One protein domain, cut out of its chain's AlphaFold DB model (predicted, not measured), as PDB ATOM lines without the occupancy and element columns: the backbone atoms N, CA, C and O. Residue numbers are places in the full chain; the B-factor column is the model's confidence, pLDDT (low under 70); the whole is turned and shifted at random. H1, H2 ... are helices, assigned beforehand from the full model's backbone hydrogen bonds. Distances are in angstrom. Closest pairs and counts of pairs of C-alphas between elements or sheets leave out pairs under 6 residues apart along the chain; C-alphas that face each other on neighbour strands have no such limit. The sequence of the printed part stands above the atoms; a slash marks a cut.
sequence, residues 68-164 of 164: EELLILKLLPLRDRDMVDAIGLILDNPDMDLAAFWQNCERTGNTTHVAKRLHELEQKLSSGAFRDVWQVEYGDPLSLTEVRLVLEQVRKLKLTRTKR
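What this domain is: This is residues 68 to 164 of the 164 residues of an uncharacterized protein of Chloroflexi bacterium HGW-Chloroflexi-1 (UniProt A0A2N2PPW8). Two long helices, H4 and H6, run side by side in opposite ways, and a short helical hairpin, H1 and H2, packs across them, H1 on H4 and H2 on H6. H3 packs at one end of the long axis, on H1 and H6, while H5 sits at the other end, packed on H2. The printed part has 97 residues with six named helices, H1 to H6 in chain order, and no named strand: all helix. It is compact, with a radius of gyration of the C-alphas of 12.7 A, and elongated, spanning 37 by 23 by 21 A.

Where its parts are: H1, residues 68 to 75, begins at C-alpha 68, (164.588, 182.537, 187.400). H2 is residues 80 to 92, 18.6 A long, and H3 residues 98 to 107. H4, residues 111 to 127, is 24.5 A long. H5 is residues 131 to 138. H6, residues 144 to 162, is 27.6 A long and ends at C-alpha 162, (177.061, 194.167, 181.068).

How they stand to each other: H1 and H2 form a hairpin at 28 degrees; the closest C-alphas, of Lys 74 and Asp 82, are 4.9 A apart. H1 touches H4 at a steep tilt of 66 degrees, C-alphas 75 and 117 being closest at 5.9 A. H2 touches H6, about perpendicular at 89 degrees, closest at C-alphas 90 and 150, 6.2 A. H4 touches H6 at a shallow tilt of 26 degrees, closest at C-alphas 122 and 151, 6.3 A. H3 touches H6, closest at C-alphas 98 and 157, 6.0 A. H5 touches H2, closest at C-alphas 134 and 84, 5.9 A; H3 and H5 are apart. Every O i to N i+4 pair is within hydrogen-bond range in H1 to H5; in H6, 13 of 15 are.

The domain as a whole: The C-alphas farthest apart, of Gly 139 and Arg 164, are 39.8 A apart. The printed part has no cut, and the five links are tight. Residues 162 to 164 have pLDDT under 70.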
ATOM      1  N   GLU A  68     163.260 182.337 187.968       94.62
ATOM      2  CA  GLU A  68     164.588 182.537 187.400       94.62
ATOM      3  C   GLU A  68     165.297 181.205 187.147       94.62
ATOM      4  O   GLU A  68     165.884 181.015 186.083       94.62
ATOM      5  N   GLU A  69     165.234 180.270 188.102       93.12
ATOM      6  CA  GLU A  69     165.806 178.934 187.929       93.12
ATOM      7  C   GLU A  69     165.092 178.159 186.821       93.12
ATOM      8  O   GLU A  69     165.759 177.583 185.961       93.12
ATOM      9  N   LEU A  70     163.756 178.198 186.776       93.94
ATOM     10  CA  LEU A  70     162.985 177.579 185.696       93.94
ATOM     11  C   LEU A  70     163.396 178.133 184.334       93.94
ATOM     12  O   LEU A  70     163.646 177.359 183.408       93.94
ATOM     13  N   LEU A  71     163.539 179.455 184.211       96.75
ATOM     14  CA  LEU A  71     163.973 180.073 182.966       96.75
ATOM     15  C   LEU A  71     165.382 179.607 182.574       96.75
ATOM     16  O   LEU A  71     165.601 179.264 181.411       96.75
ATOM     17  N   ILE A  72     166.329 179.536 183.515       95.81
ATOM     18  CA  ILE A  72     167.673 179.004 183.238       95.81
ATOM     19  C   ILE A  72     167.579 177.567 182.722       95.81
ATOM     20  O   ILE A  72     168.161 177.256 181.682       95.81
ATOM     21  N   LEU A  73     166.798 176.712 183.386       94.38
ATOM     22  CA  LEU A  73     166.622 175.312 183.001       94.38
ATOM     23  C   LEU A  73     166.017 175.145 181.604       94.38
ATOM     24  O   LEU A  73     166.368 174.191 180.910       94.38
ATOM     25  N   LYS A  74     165.166 176.073 181.153       95.81
ATOM     26  CA  LYS A  74     164.672 176.098 179.767       95.81
ATOM     27  C   LYS A  74     165.725 176.606 178.778       95.81
ATOM     28  O   LYS A  74     165.860 176.071 177.676       95.81
ATOM     29  N   LEU A  75     166.521 177.597 179.175       96.62
ATOM     30  CA  LEU A  75     167.567 178.174 178.329       96.62
ATOM     31  C   LEU A  75     168.761 177.235 178.113       96.62
ATOM     32  O   LEU A  75     169.354 177.284 177.041       96.62
ATOM     33  N   LEU A  76     169.122 176.383 179.079       94.56
ATOM     34  CA  LEU A  76     170.254 175.450 178.953       94.56
ATOM     35  C   LEU A  76     170.171 174.591 177.664       94.56
ATOM     36  O   LEU A  76     171.080 174.702 176.820       94.56
ATOM     37  N   PRO A  77     169.097 173.801 177.452       93.75
ATOM     38  CA  PRO A  77     168.922 173.019 176.233       93.75
ATOM     39  C   PRO A  77     168.403 173.852 175.051       93.75
ATOM     40  O   PRO A  77     168.803 173.585 173.915       93.75
ATOM     41  N   LEU A  78     167.526 174.836 175.308       94.75
ATOM     42  CA  LEU A  78     166.831 175.674 174.318       94.75
ATOM     43  C   LEU A  78     166.323 174.889 173.090       94.75
ATOM     44  O   LEU A  78     166.543 175.283 171.939       94.75
ATOM     45  N   ARG A  79     165.674 173.738 173.311       93.56
ATOM     46  CA  ARG A  79     164.966 173.026 172.233       93.56
ATOM     47  C   ARG A  79     163.700 173.803 171.886       93.56
ATOM     48  O   ARG A  79     163.318 174.728 172.591       93.56
ATOM     49  N   ASP A  80     163.026 173.416 170.812       93.19
ATOM     50  CA  ASP A  80     161.846 174.146 170.344       93.19
ATOM     51  C   ASP A  80     160.746 174.233 171.418       93.19
ATOM     52  O   ASP A  80     160.211 175.315 171.649       93.19
ATOM     53  N   ARG A  81     160.518 173.150 172.174       92.06
ATOM     54  CA  ARG A  81     159.623 173.166 173.344       92.06
ATOM     55  C   ARG A  81     160.125 174.049 174.488       92.06
ATOM     56  O   ARG A  81     159.372 174.850 175.017       92.06
ATOM     57  N   ASP A  82     161.409 173.967 174.835       94.75
ATOM     58  CA  ASP A  82     161.940 174.800 175.924       94.75
ATOM     59  C   ASP A  82     161.944 176.290 175.551       94.75
ATOM     60  O   ASP A  82     161.839 177.149 176.417       94.75
ATOM     61  N   MET A  83     162.063 176.610 174.261       96.00
ATOM     62  CA  MET A  83     161.936 177.973 173.759       96.00
ATOM     63  C   MET A  83     160.524 178.510 173.991       96.00
ATOM     64  O   MET A  83     160.406 179.634 174.467       96.00
ATOM     65  N   VAL A  84     159.472 177.755 173.654       95.38
ATOM     66  CA  VAL A  84     158.098 178.228 173.892       95.38
ATOM     67  C   VAL A  84     157.799 178.325 175.387       95.38
ATOM     68  O   VAL A  84     157.250 179.336 175.812       95.38
ATOM     69  N   ASP A  85     158.296 177.384 176.196       96.12
ATOM     70  CA  ASP A  85     158.207 177.457 177.658       96.12
ATOM     71  C   ASP A  85     158.925 178.699 178.207       96.12
ATOM     72  O   ASP A  85     158.399 179.392 179.072       96.12
ATOM     73  N   ALA A  86     160.122 179.019 177.705       97.25
ATOM     74  CA  ALA A  86     160.864 180.213 178.111       97.25
ATOM     75  C   ALA A  86     160.127 181.504 177.727       97.25
ATOM     76  O   ALA A  86     160.132 182.466 178.491       97.25
ATOM     77  N   ILE A  87     159.488 181.529 176.554       96.75
ATOM     78  CA  ILE A  87     158.649 182.650 176.115       96.75
ATOM     79  C   ILE A  87     157.453 182.810 177.062       96.75
ATOM     80  O   ILE A  87     157.226 183.919 177.540       96.75
ATOM     81  N   GLY A  88     156.743 181.719 177.372       95.75
ATOM     82  CA  GLY A  88     155.624 181.718 178.319       95.75
ATOM     83  C   GLY A  88     156.042 182.197 179.708       95.75
ATOM     84  O   GLY A  88     155.469 183.149 180.224       95.75
ATOM     85  N   LEU A  89     157.131 181.648 180.258       96.81
ATOM     86  CA  LEU A  89     157.672 182.062 181.558       96.81
ATOM     87  C   LEU A  89     157.959 183.567 181.624       96.81
ATOM     88  O   LEU A  89     157.650 184.198 182.630       96.81
ATOM     89  N   ILE A  90     158.529 184.149 180.566       96.88
ATOM     90  CA  ILE A  90     158.825 185.589 180.512       96.88
ATOM     91  C   ILE A  90     157.542 186.429 180.427       96.88
ATOM     92  O   ILE A  90     157.495 187.517 181.001       96.88
ATOM     93  N   LEU A  91     156.522 185.959 179.703       95.62
ATOM     94  CA  LEU A  91     155.235 186.652 179.586       95.62
ATOM     95  C   LEU A  91     154.465 186.642 180.900       95.62
ATOM     96  O   LEU A  91     153.964 187.686 181.316       95.62
ATOM     97  N   ASP A  92     154.425 185.488 181.556       96.06
ATOM     98  CA  ASP A  92     153.691 185.293 182.803       96.06
ATOM     99  C   ASP A  92     154.381 185.979 183.992       96.06
ATOM    100  O   ASP A  92     153.739 186.271 184.999       96.06
ATOM    101  N   ASN A  93     155.682 186.273 183.877       95.88
ATOM    102  CA  ASN A  93     156.498 186.836 184.955       95.88
ATOM    103  C   ASN A  93     157.271 188.091 184.499       95.88
ATOM    104  O   ASN A  93     158.506 188.082 184.433       95.88
ATOM    105  N   PRO A  94     156.578 189.209 184.208       90.06
ATOM    106  CA  PRO A  94     157.216 190.437 183.726       90.06
ATOM    107  C   PRO A  94     158.150 191.094 184.758       90.06
ATOM    108  O   PRO A  94     159.048 191.849 184.368       90.06
ATOM    109  N   ASP A  95     157.951 190.787 186.043       91.38
ATOM    110  CA  ASP A  95     158.683 191.338 187.189       91.38
ATOM    111  C   ASP A  95     159.768 190.386 187.732       91.38
ATOM    112  O   ASP A  95     160.220 190.541 188.865       91.38
ATOM    113  N   MET A  96     160.195 189.400 186.934       94.00
ATOM    114  CA  MET A  96     161.258 188.453 187.291       94.00
ATOM    115  C   MET A  96     162.542 189.166 187.761       94.00
ATOM    116  O   MET A  96     162.994 190.146 187.153       94.00
ATOM    117  N   ASP A  97     163.183 188.637 188.808       94.56
ATOM    118  CA  ASP A  97     164.391 189.221 189.385       94.56
ATOM    119  C   ASP A  97     165.620 188.911 188.511       94.56
ATOM    120  O   ASP A  97     166.264 187.861 188.576       94.56
ATOM    121  N   LEU A  98     165.991 189.892 187.685       94.75
ATOM    122  CA  LEU A  98     167.137 189.789 186.781       94.75
ATOM    123  C   LEU A  98     168.473 189.618 187.526       94.75
ATOM    124  O   LEU A  98     169.426 189.077 186.958       94.75
ATOM    125  N   ALA A  99     168.583 190.118 188.760       93.69
ATOM    126  CA  ALA A  99     169.791 189.987 189.562       93.69
ATOM    127  C   ALA A  99     169.916 188.567 190.123       93.69
ATOM    128  O   ALA A  99     171.008 187.996 190.034       93.69
ATOM    129  N   ALA A 100     168.817 187.998 190.625       93.25
ATOM    130  CA  ALA A 100     168.753 186.609 191.076       93.25
ATOM    131  C   ALA A 100     169.020 185.630 189.919       93.25
ATOM    132  O   ALA A 100     169.816 184.702 190.065       93.25
ATOM    133  N   PHE A 101     168.470 185.897 188.729       95.62
ATOM    134  CA  PHE A 101     168.744 185.111 187.520       95.62
ATOM    135  C   PHE A 101     170.243 184.997 187.217       95.62
ATOM    136  O   PHE A 101     170.773 183.897 187.029       95.62
ATOM    137  N   TRP A 102     170.965 186.121 187.204       95.69
ATOM    138  CA  TRP A 102     172.402 186.085 186.931       95.69
ATOM    139  C   TRP A 102     173.219 185.515 188.088       95.69
ATOM    140  O   TRP A 102     174.185 184.804 187.826       95.69
ATOM    141  N   GLN A 103     172.816 185.736 189.343       94.12
ATOM    142  CA  GLN A 103     173.452 185.085 190.496       94.12
ATOM    143  C   GLN A 103     173.342 183.558 190.412       94.12
ATOM    144  O   GLN A 103     174.325 182.858 190.648       94.12
ATOM    145  N   ASN A 104     172.188 183.031 190.001       93.31
ATOM    146  CA  ASN A 104     171.988 181.598 189.786       93.31
ATOM    147  C   ASN A 104     172.859 181.051 188.644       93.31
ATOM    148  O   ASN A 104     173.451 179.974 188.763       93.31
ATOM    149  N   CYS A 105     173.016 181.814 187.560       94.25
ATOM    150  CA  CYS A 105     173.935 181.458 186.479       94.25
ATOM    151  C   CYS A 105     175.404 181.444 186.936       94.25
ATOM    152  O   CYS A 105     176.143 180.529 186.578       94.25
ATOM    153  N   GLU A 106     175.823 182.442 187.718       94.38
ATOM    154  CA  GLU A 106     177.184 182.557 188.258       94.38
ATOM    155  C   GLU A 106     177.489 181.406 189.220       94.38
ATOM    156  O   GLU A 106     178.498 180.720 189.057       94.38
ATOM    157  N   ARG A 107     176.573 181.138 190.159       93.00
ATOM    158  CA  ARG A 107     176.666 180.048 191.141       93.00
ATOM    159  C   ARG A 107     176.863 178.684 190.482       93.00
ATOM    160  O   ARG A 107     177.582 177.849 191.016       93.00
ATOM    161  N   THR A 108     176.228 178.461 189.335       91.00
ATOM    162  CA  THR A 108     176.268 177.175 188.621       91.00
ATOM    163  C   THR A 108     177.283 177.138 187.475       91.00
ATOM    164  O   THR A 108     177.371 176.138 186.774       91.00
ATOM    165  N   GLY A 109     178.054 178.210 187.255       93.38
ATOM    166  CA  GLY A 109     179.035 178.284 186.165       93.38
ATOM    167  C   GLY A 109     178.429 178.380 184.756       93.38
ATOM    168  O   GLY A 109     179.153 178.283 183.765       93.38
ATOM    169  N   ASN A 110     177.121 178.620 184.638       94.88
ATOM    170  CA  ASN A 110     176.374 178.592 183.377       94.88
ATOM    171  C   ASN A 110     176.284 179.954 182.662       94.88
ATOM    172  O   ASN A 110     175.714 180.044 181.572       94.88
ATOM    173  N   THR A 111     176.858 181.023 183.223       95.12
ATOM    174  CA  THR A 111     176.719 182.411 182.730       95.12
ATOM    175  C   THR A 111     176.992 182.575 181.235       95.12
ATOM    176  O   THR A 111     176.203 183.193 180.515       95.12
ATOM    177  N   THR A 112     178.104 182.030 180.737       95.12
ATOM    178  CA  THR A 112     178.490 182.174 179.323       95.12
ATOM    179  C   THR A 112     177.525 181.438 178.400       95.12
ATOM    180  O   THR A 112     177.123 181.981 177.369       95.12
ATOM    181  N   HIS A 113     177.133 180.220 178.782       95.81
ATOM    182  CA  HIS A 113     176.220 179.389 178.002       95.81
ATOM    183  C   HIS A 113     174.823 180.007 177.952       95.81
ATOM    184  O   HIS A 113     174.304 180.256 176.866       95.81
ATOM    185  N   VAL A 114     174.256 180.377 179.101       96.75
ATOM    186  CA  VAL A 114     172.935 181.019 179.188       96.75
ATOM    187  C   VAL A 114     172.898 182.331 178.405       96.75
ATOM    188  O   VAL A 114     171.942 182.591 177.678       96.75
ATOM    189  N   ALA A 115     173.955 183.143 178.454       96.81
ATOM    190  CA  ALA A 115     174.009 184.369 177.663       96.81
ATOM    191  C   ALA A 115     173.999 184.114 176.147       96.81
ATOM    192  O   ALA A 115     173.358 184.860 175.403       96.81
ATOM    193  N   LYS A 116     174.682 183.058 175.686       96.56
ATOM    194  CA  LYS A 116     174.611 182.626 174.285       96.56
ATOM    195  C   LYS A 116     173.182 182.206 173.926       96.56
ATOM    196  O   LYS A 116     172.669 182.621 172.891       96.56
ATOM    197  N   ARG A 117     172.515 181.461 174.808       97.19
ATOM    198  CA  ARG A 117     171.132 180.994 174.623       97.19
ATOM    199  C   ARG A 117     170.112 182.130 174.609       97.19
ATOM    200  O   ARG A 117     169.223 182.124 173.769       97.19
ATOM    201  N   LEU A 118     170.290 183.163 175.431       97.75
ATOM    202  CA  LEU A 118     169.488 184.389 175.352       97.75
ATOM    203  C   LEU A 118     169.660 185.107 174.007       97.75
ATOM    204  O   LEU A 118     168.695 185.640 173.463       97.75
ATOM    205  N   HIS A 119     170.873 185.119 173.448       97.12
ATOM    206  CA  HIS A 119     171.093 185.677 172.115       97.12
ATOM    207  C   HIS A 119     170.404 184.848 171.021       97.12
ATOM    208  O   HIS A 119     169.765 185.420 170.140       97.12
ATOM    209  N   GLU A 120     170.487 183.518 171.097       97.00
ATOM    210  CA  GLU A 120     169.775 182.611 170.188       97.00
ATOM    211  C   GLU A 120     168.251 182.799 170.280       97.00
ATOM    212  O   GLU A 120     167.578 182.899 169.252       97.00
ATOM    213  N   LEU A 121     167.705 182.931 171.494       97.56
ATOM    214  CA  LEU A 121     166.288 183.215 171.718       97.56
ATOM    215  C   LEU A 121     165.873 184.551 171.083       97.56
ATOM    216  O   LEU A 121     164.878 184.605 170.363       97.56
ATOM    217  N   GLU A 122     166.655 185.620 171.271       97.56
ATOM    218  CA  GLU A 122     166.395 186.922 170.639       97.56
ATOM    219  C   GLU A 122     166.378 186.831 169.103       97.56
ATOM    220  O   GLU A 122     165.516 187.434 168.455       97.56
ATOM    221  N   GLN A 123     167.303 186.072 168.504       97.06
ATOM    222  CA  GLN A 123     167.341 185.854 167.055       97.06
ATOM    223  C   GLN A 123     166.097 185.100 166.565       97.06
ATOM    224  O   GLN A 123     165.494 185.490 165.559       97.06
ATOM    225  N   LYS A 124     165.674 184.052 167.282       95.62
ATOM    226  CA  LYS A 124     164.457 183.293 166.954       95.62
ATOM    227  C   LYS A 124     163.193 184.150 167.084       95.62
ATOM    228  O   LYS A 124     162.345 184.114 166.196       95.62
ATOM    229  N   LEU A 125     163.101 184.981 168.123       95.75
ATOM    230  CA  LEU A 125     162.007 185.942 168.305       95.75
ATOM    231  C   LEU A 125     161.967 186.984 167.181       95.75
ATOM    232  O   LEU A 125     160.910 187.243 166.611       95.75
ATOM    233  N   SER A 126     163.125 187.540 166.817       94.75
ATOM    234  CA  SER A 126     163.230 188.586 165.791       94.75
ATOM    235  C   SER A 126     162.924 188.072 164.382       94.75
ATOM    236  O   SER A 126     162.332 188.789 163.581       94.75
ATOM    237  N   SER A 127     163.322 186.836 164.074       95.12
ATOM    238  CA  SER A 127     163.059 186.194 162.778       95.12
ATOM    239  C   SER A 127     161.656 185.592 162.666       95.12
ATOM    240  O   SER A 127     161.213 185.289 161.563       95.12
ATOM    241  N   GLY A 128     160.953 185.412 163.788       94.19
ATOM    242  CA  GLY A 128     159.657 184.734 163.826       94.19
ATOM    243  C   GLY A 128     159.746 183.204 163.802       94.19
ATOM    244  O   GLY A 128     158.707 182.555 163.733       94.19
ATOM    245  N   ALA A 129     160.943 182.622 163.918       92.75
ATOM    246  CA  ALA A 129     161.173 181.173 163.874       92.75
ATOM    247  C   ALA A 129     160.506 180.382 165.020       92.75
ATOM    248  O   ALA A 129     160.494 179.156 164.999       92.75
ATOM    249  N   PHE A 130     159.960 181.064 166.031       94.12
ATOM    250  CA  PHE A 130     159.220 180.444 167.133       94.12
ATOM    251  C   PHE A 130     157.737 180.193 166.819       94.12
ATOM    252  O   PHE A 130     157.096 179.430 167.534       94.12
ATOM    253  N   ARG A 131     157.175 180.848 165.792       93.81
ATOM    254  CA  ARG A 131     155.718 180.922 165.578       93.81
ATOM    255  C   ARG A 131     155.080 179.566 165.307       93.81
ATOM    256  O   ARG A 131     154.068 179.256 165.924       93.81
ATOM    257  N   ASP A 132     155.691 178.768 164.436       91.75
ATOM    258  CA  ASP A 132     155.156 177.457 164.060       91.75
ATOM    259  C   ASP A 132     155.134 176.514 165.269       91.75
ATOM    260  O   ASP A 132     154.143 175.837 165.525       91.75
ATOM    261  N   VAL A 133     156.207 176.531 166.065       93.06
ATOM    262  CA  VAL A 133     156.313 175.729 167.291       93.06
ATOM    263  C   VAL A 133     155.290 176.193 168.326       93.06
ATOM    264  O   VAL A 133     154.593 175.371 168.911       93.06
ATOM    265  N   TRP A 134     155.167 177.506 168.529       94.56
ATOM    266  CA  TRP A 134     154.206 178.079 169.466       94.56
ATOM    267  C   TRP A 134     152.773 177.683 169.120       94.56
ATOM    268  O   TRP A 134     152.037 177.222 169.986       94.56
ATOM    269  N   GLN A 135     152.388 177.812 167.850       92.94
ATOM    270  CA  GLN A 135     151.042 177.467 167.404       92.94
ATOM    271  C   GLN A 135     150.738 175.975 167.590       92.94
ATOM    272  O   GLN A 135     149.614 175.622 167.933       92.94
ATOM    273  N   VAL A 136     151.726 175.099 167.390       92.00
ATOM    274  CA  VAL A 136     151.562 173.657 167.618       92.00
ATOM    275  C   VAL A 136     151.350 173.336 169.099       92.00
ATOM    276  O   VAL A 136     150.517 172.492 169.413       92.00
ATOM    277  N   GLU A 137     152.085 173.989 169.999       89.81
ATOM    278  CA  GLU A 137     152.045 173.671 171.435       89.81
ATOM    279  C   GLU A 137     150.888 174.378 172.173       89.81
ATOM    280  O   GLU A 137     150.281 173.779 173.057       89.81
ATOM    281  N   TYR A 138     150.531 175.612 171.791       86.94
ATOM    282  CA  TYR A 138     149.532 176.441 172.494       86.94
ATOM    283  C   TYR A 138     148.247 176.710 171.697       86.94
ATOM    284  O   TYR A 138     147.299 177.274 172.239       86.94
ATOM    285  N   GLY A 139     148.181 176.322 170.420       88.25
ATOM    286  CA  GLY A 139     146.997 176.474 169.562       88.25
ATOM    287  C   GLY A 139     146.763 177.892 169.029       88.25
ATOM    288  O   GLY A 139     146.431 178.050 167.852       88.25
ATOM    289  N   ASP A 140     147.004 178.915 169.852       88.69
ATOM    290  CA  ASP A 140     146.778 180.319 169.508       88.69
ATOM    291  C   ASP A 140     148.072 181.064 169.147       88.69
ATOM    292  O   ASP A 140     149.124 180.833 169.750       88.69
ATOM    293  N   PRO A 141     148.036 181.988 168.169       90.19
ATOM    294  CA  PRO A 141     149.208 182.756 167.786       90.19
ATOM    295  C   PRO A 141     149.547 183.832 168.822       90.19
ATOM    296  O   PRO A 141     148.698 184.617 169.237       90.19
ATOM    297  N   LEU A 142     150.836 183.945 169.128       92.31
ATOM    298  CA  LEU A 142     151.402 185.058 169.887       92.31
ATOM    299  C   LEU A 142     151.174 186.400 169.177       92.31
ATOM    300  O   LEU A 142     151.557 186.580 168.013       92.31
ATOM    301  N   SER A 143     150.598 187.374 169.881       93.19
ATOM    302  CA  SER A 143     150.387 188.717 169.348       93.19
ATOM    303  C   SER A 143     151.711 189.469 169.172       93.19
ATOM    304  O   SER A 143     152.699 189.249 169.874       93.19
ATOM    305  N   LEU A 144     151.742 190.439 168.252       92.44
ATOM    306  CA  LEU A 144     152.928 191.285 168.055       92.44
ATOM    307  C   LEU A 144     153.320 192.065 169.319       92.44
ATOM    308  O   LEU A 144     154.495 192.386 169.493       92.44
ATOM    309  N   THR A 145     152.350 192.389 170.175       94.94
ATOM    310  CA  THR A 145     152.587 193.082 171.444       94.94
ATOM    311  C   THR A 145     153.335 192.178 172.418       94.94
ATOM    312  O   THR A 145     154.373 192.578 172.933       94.94
ATOM    313  N   GLU A 146     152.874 190.944 172.606       95.75
ATOM    314  CA  GLU A 146     153.531 189.963 173.477       95.75
ATOM    315  C   GLU A 146     154.950 189.641 172.995       95.75
ATOM    316  O   GLU A 146     155.894 189.661 173.779       95.75
ATOM    317  N   VAL A 147     155.151 189.471 171.684       96.06
ATOM    318  CA  VAL A 147     156.494 189.249 171.115       96.06
ATOM    319  C   VAL A 147     157.445 190.405 171.438       96.06
ATOM    320  O   VAL A 147     158.617 190.178 171.745       96.06
ATOM    321  N   ARG A 148     156.960 191.653 171.386       95.75
ATOM    322  CA  ARG A 148     157.759 192.829 171.763       95.75
ATOM    323  C   ARG A 148     158.104 192.821 173.248       95.75
ATOM    324  O   ARG A 148     159.261 193.073 173.573       95.75
ATOM    325  N   LEU A 149     157.152 192.483 174.118       95.94
ATOM    326  CA  LEU A 149     157.384 192.394 175.563       95.94
ATOM    327  C   LEU A 149     158.472 191.366 175.893       95.94
ATOM    328  O   LEU A 149     159.413 191.676 176.627       95.94
ATOM    329  N   VAL A 150     158.413 190.182 175.282       96.88
ATOM    330  CA  VAL A 150     159.432 189.140 175.492       96.88
ATOM    331  C   VAL A 150     160.792 189.597 174.979       96.88
ATOM    332  O   VAL A 150     161.793 189.460 175.680       96.88
ATOM    333  N   LEU A 151     160.852 190.195 173.786       96.88
ATOM    334  CA  LEU A 151     162.097 190.751 173.245       96.88
ATOM    335  C   LEU A 151     162.710 191.812 174.165       96.88
ATOM    336  O   LEU A 151     163.925 191.826 174.368       96.88
ATOM    337  N   GLU A 152     161.895 192.703 174.724       95.81
ATOM    338  CA  GLU A 152     162.352 193.713 175.675       95.81
ATOM    339  C   GLU A 152     162.911 193.078 176.949       95.81
ATOM    340  O   GLU A 152     163.990 193.474 177.394       95.81
ATOM    341  N   GLN A 153     162.246 192.059 177.496       95.69
ATOM    342  CA  GLN A 153     162.732 191.354 178.683       95.69
ATOM    343  C   GLN A 153     164.027 190.577 178.421       95.69
ATOM    344  O   GLN A 153     164.984 190.697 179.189       95.69
ATOM    345  N   VAL A 154     164.136 189.878 177.287       96.38
ATOM    346  CA  VAL A 154     165.386 189.216 176.871       96.38
ATOM    347  C   VAL A 154     166.526 190.232 176.748       96.38
ATOM    348  O   VAL A 154     167.649 189.982 177.191       96.38
ATOM    349  N   ARG A 155     166.258 191.420 176.197       95.62
ATOM    350  CA  ARG A 155     167.259 192.494 176.108       95.62
ATOM    351  C   ARG A 155     167.639 193.054 177.474       95.62
ATOM    352  O   ARG A 155     168.828 193.276 177.704       95.62
ATOM    353  N   LYS A 156     166.682 193.241 178.388       94.69
ATOM    354  CA  LYS A 156     166.962 193.648 179.774       94.69
ATOM    355  C   LYS A 156     167.868 192.633 180.469       94.69
ATOM    356  O   LYS A 156     168.907 193.034 180.989       94.69
ATOM    357  N   LEU A 157     167.556 191.336 180.382       94.12
ATOM    358  CA  LEU A 157     168.402 190.257 180.910       94.12
ATOM    359  C   LEU A 157     169.840 190.375 180.395       94.12
ATOM    360  O   LEU A 157     170.785 190.366 181.181       94.12
ATOM    361  N   LYS A 158     170.024 190.569 179.085       92.56
ATOM    362  CA  LYS A 158     171.358 190.725 178.480       92.56
ATOM    363  C   LYS A 158     172.104 191.974 178.967       92.56
ATOM    364  O   LYS A 158     173.311 191.904 179.189       92.56
ATOM    365  N   LEU A 159     171.416 193.106 179.125       87.94
ATOM    366  CA  LEU A 159     172.023 194.373 179.553       87.94
ATOM    367  C   LEU A 159     172.421 194.366 181.031       87.94
ATOM    368  O   LEU A 159     173.474 194.903 181.375       87.94
ATOM    369  N   THR A 160     171.627 193.739 181.900       83.31
ATOM    370  CA  THR A 160     171.936 193.620 183.335       83.31
ATOM    371  C   THR A 160     173.286 192.940 183.568       83.31
ATOM    372  O   THR A 160     174.028 193.354 184.455       83.31
ATOM    373  N   ARG A 161     173.670 191.988 182.706       73.94
ATOM    374  CA  ARG A 161     174.999 191.363 182.739       73.94
ATOM    375  C   ARG A 161     176.129 192.354 182.461       73.94
ATOM    376  O   ARG A 161     177.141 192.311 183.134       73.94
ATOM    377  N   THR A 162     175.978 193.240 181.474       63.81
ATOM    378  CA  THR A 162     177.061 194.167 181.068       63.81
ATOM    379  C   THR A 162     177.404 195.235 182.107       63.81
ATOM    380  O   THR A 162     178.389 195.945 181.941       63.81
ATOM    381  N   LYS A 163     176.586 195.378 183.156       57.06
ATOM    382  CA  LYS A 163     176.786 196.350 184.238       57.06
ATOM    383  C   LYS A 163     177.486 195.761 185.473       57.06
ATOM    384  O   LYS A 163     177.708 196.513 186.419       57.06
ATOM    385  N   ARG A 164     177.792 194.461 185.477       49.78
ATOM    386  CA  ARG A 164     178.605 193.776 186.493       49.78
ATOM    387  C   ARG A 164     179.967 193.428 185.905       49.78
ATOM    388  O   ARG A 164     180.948 193.520 186.668       49.78
TER     389      ARG A 164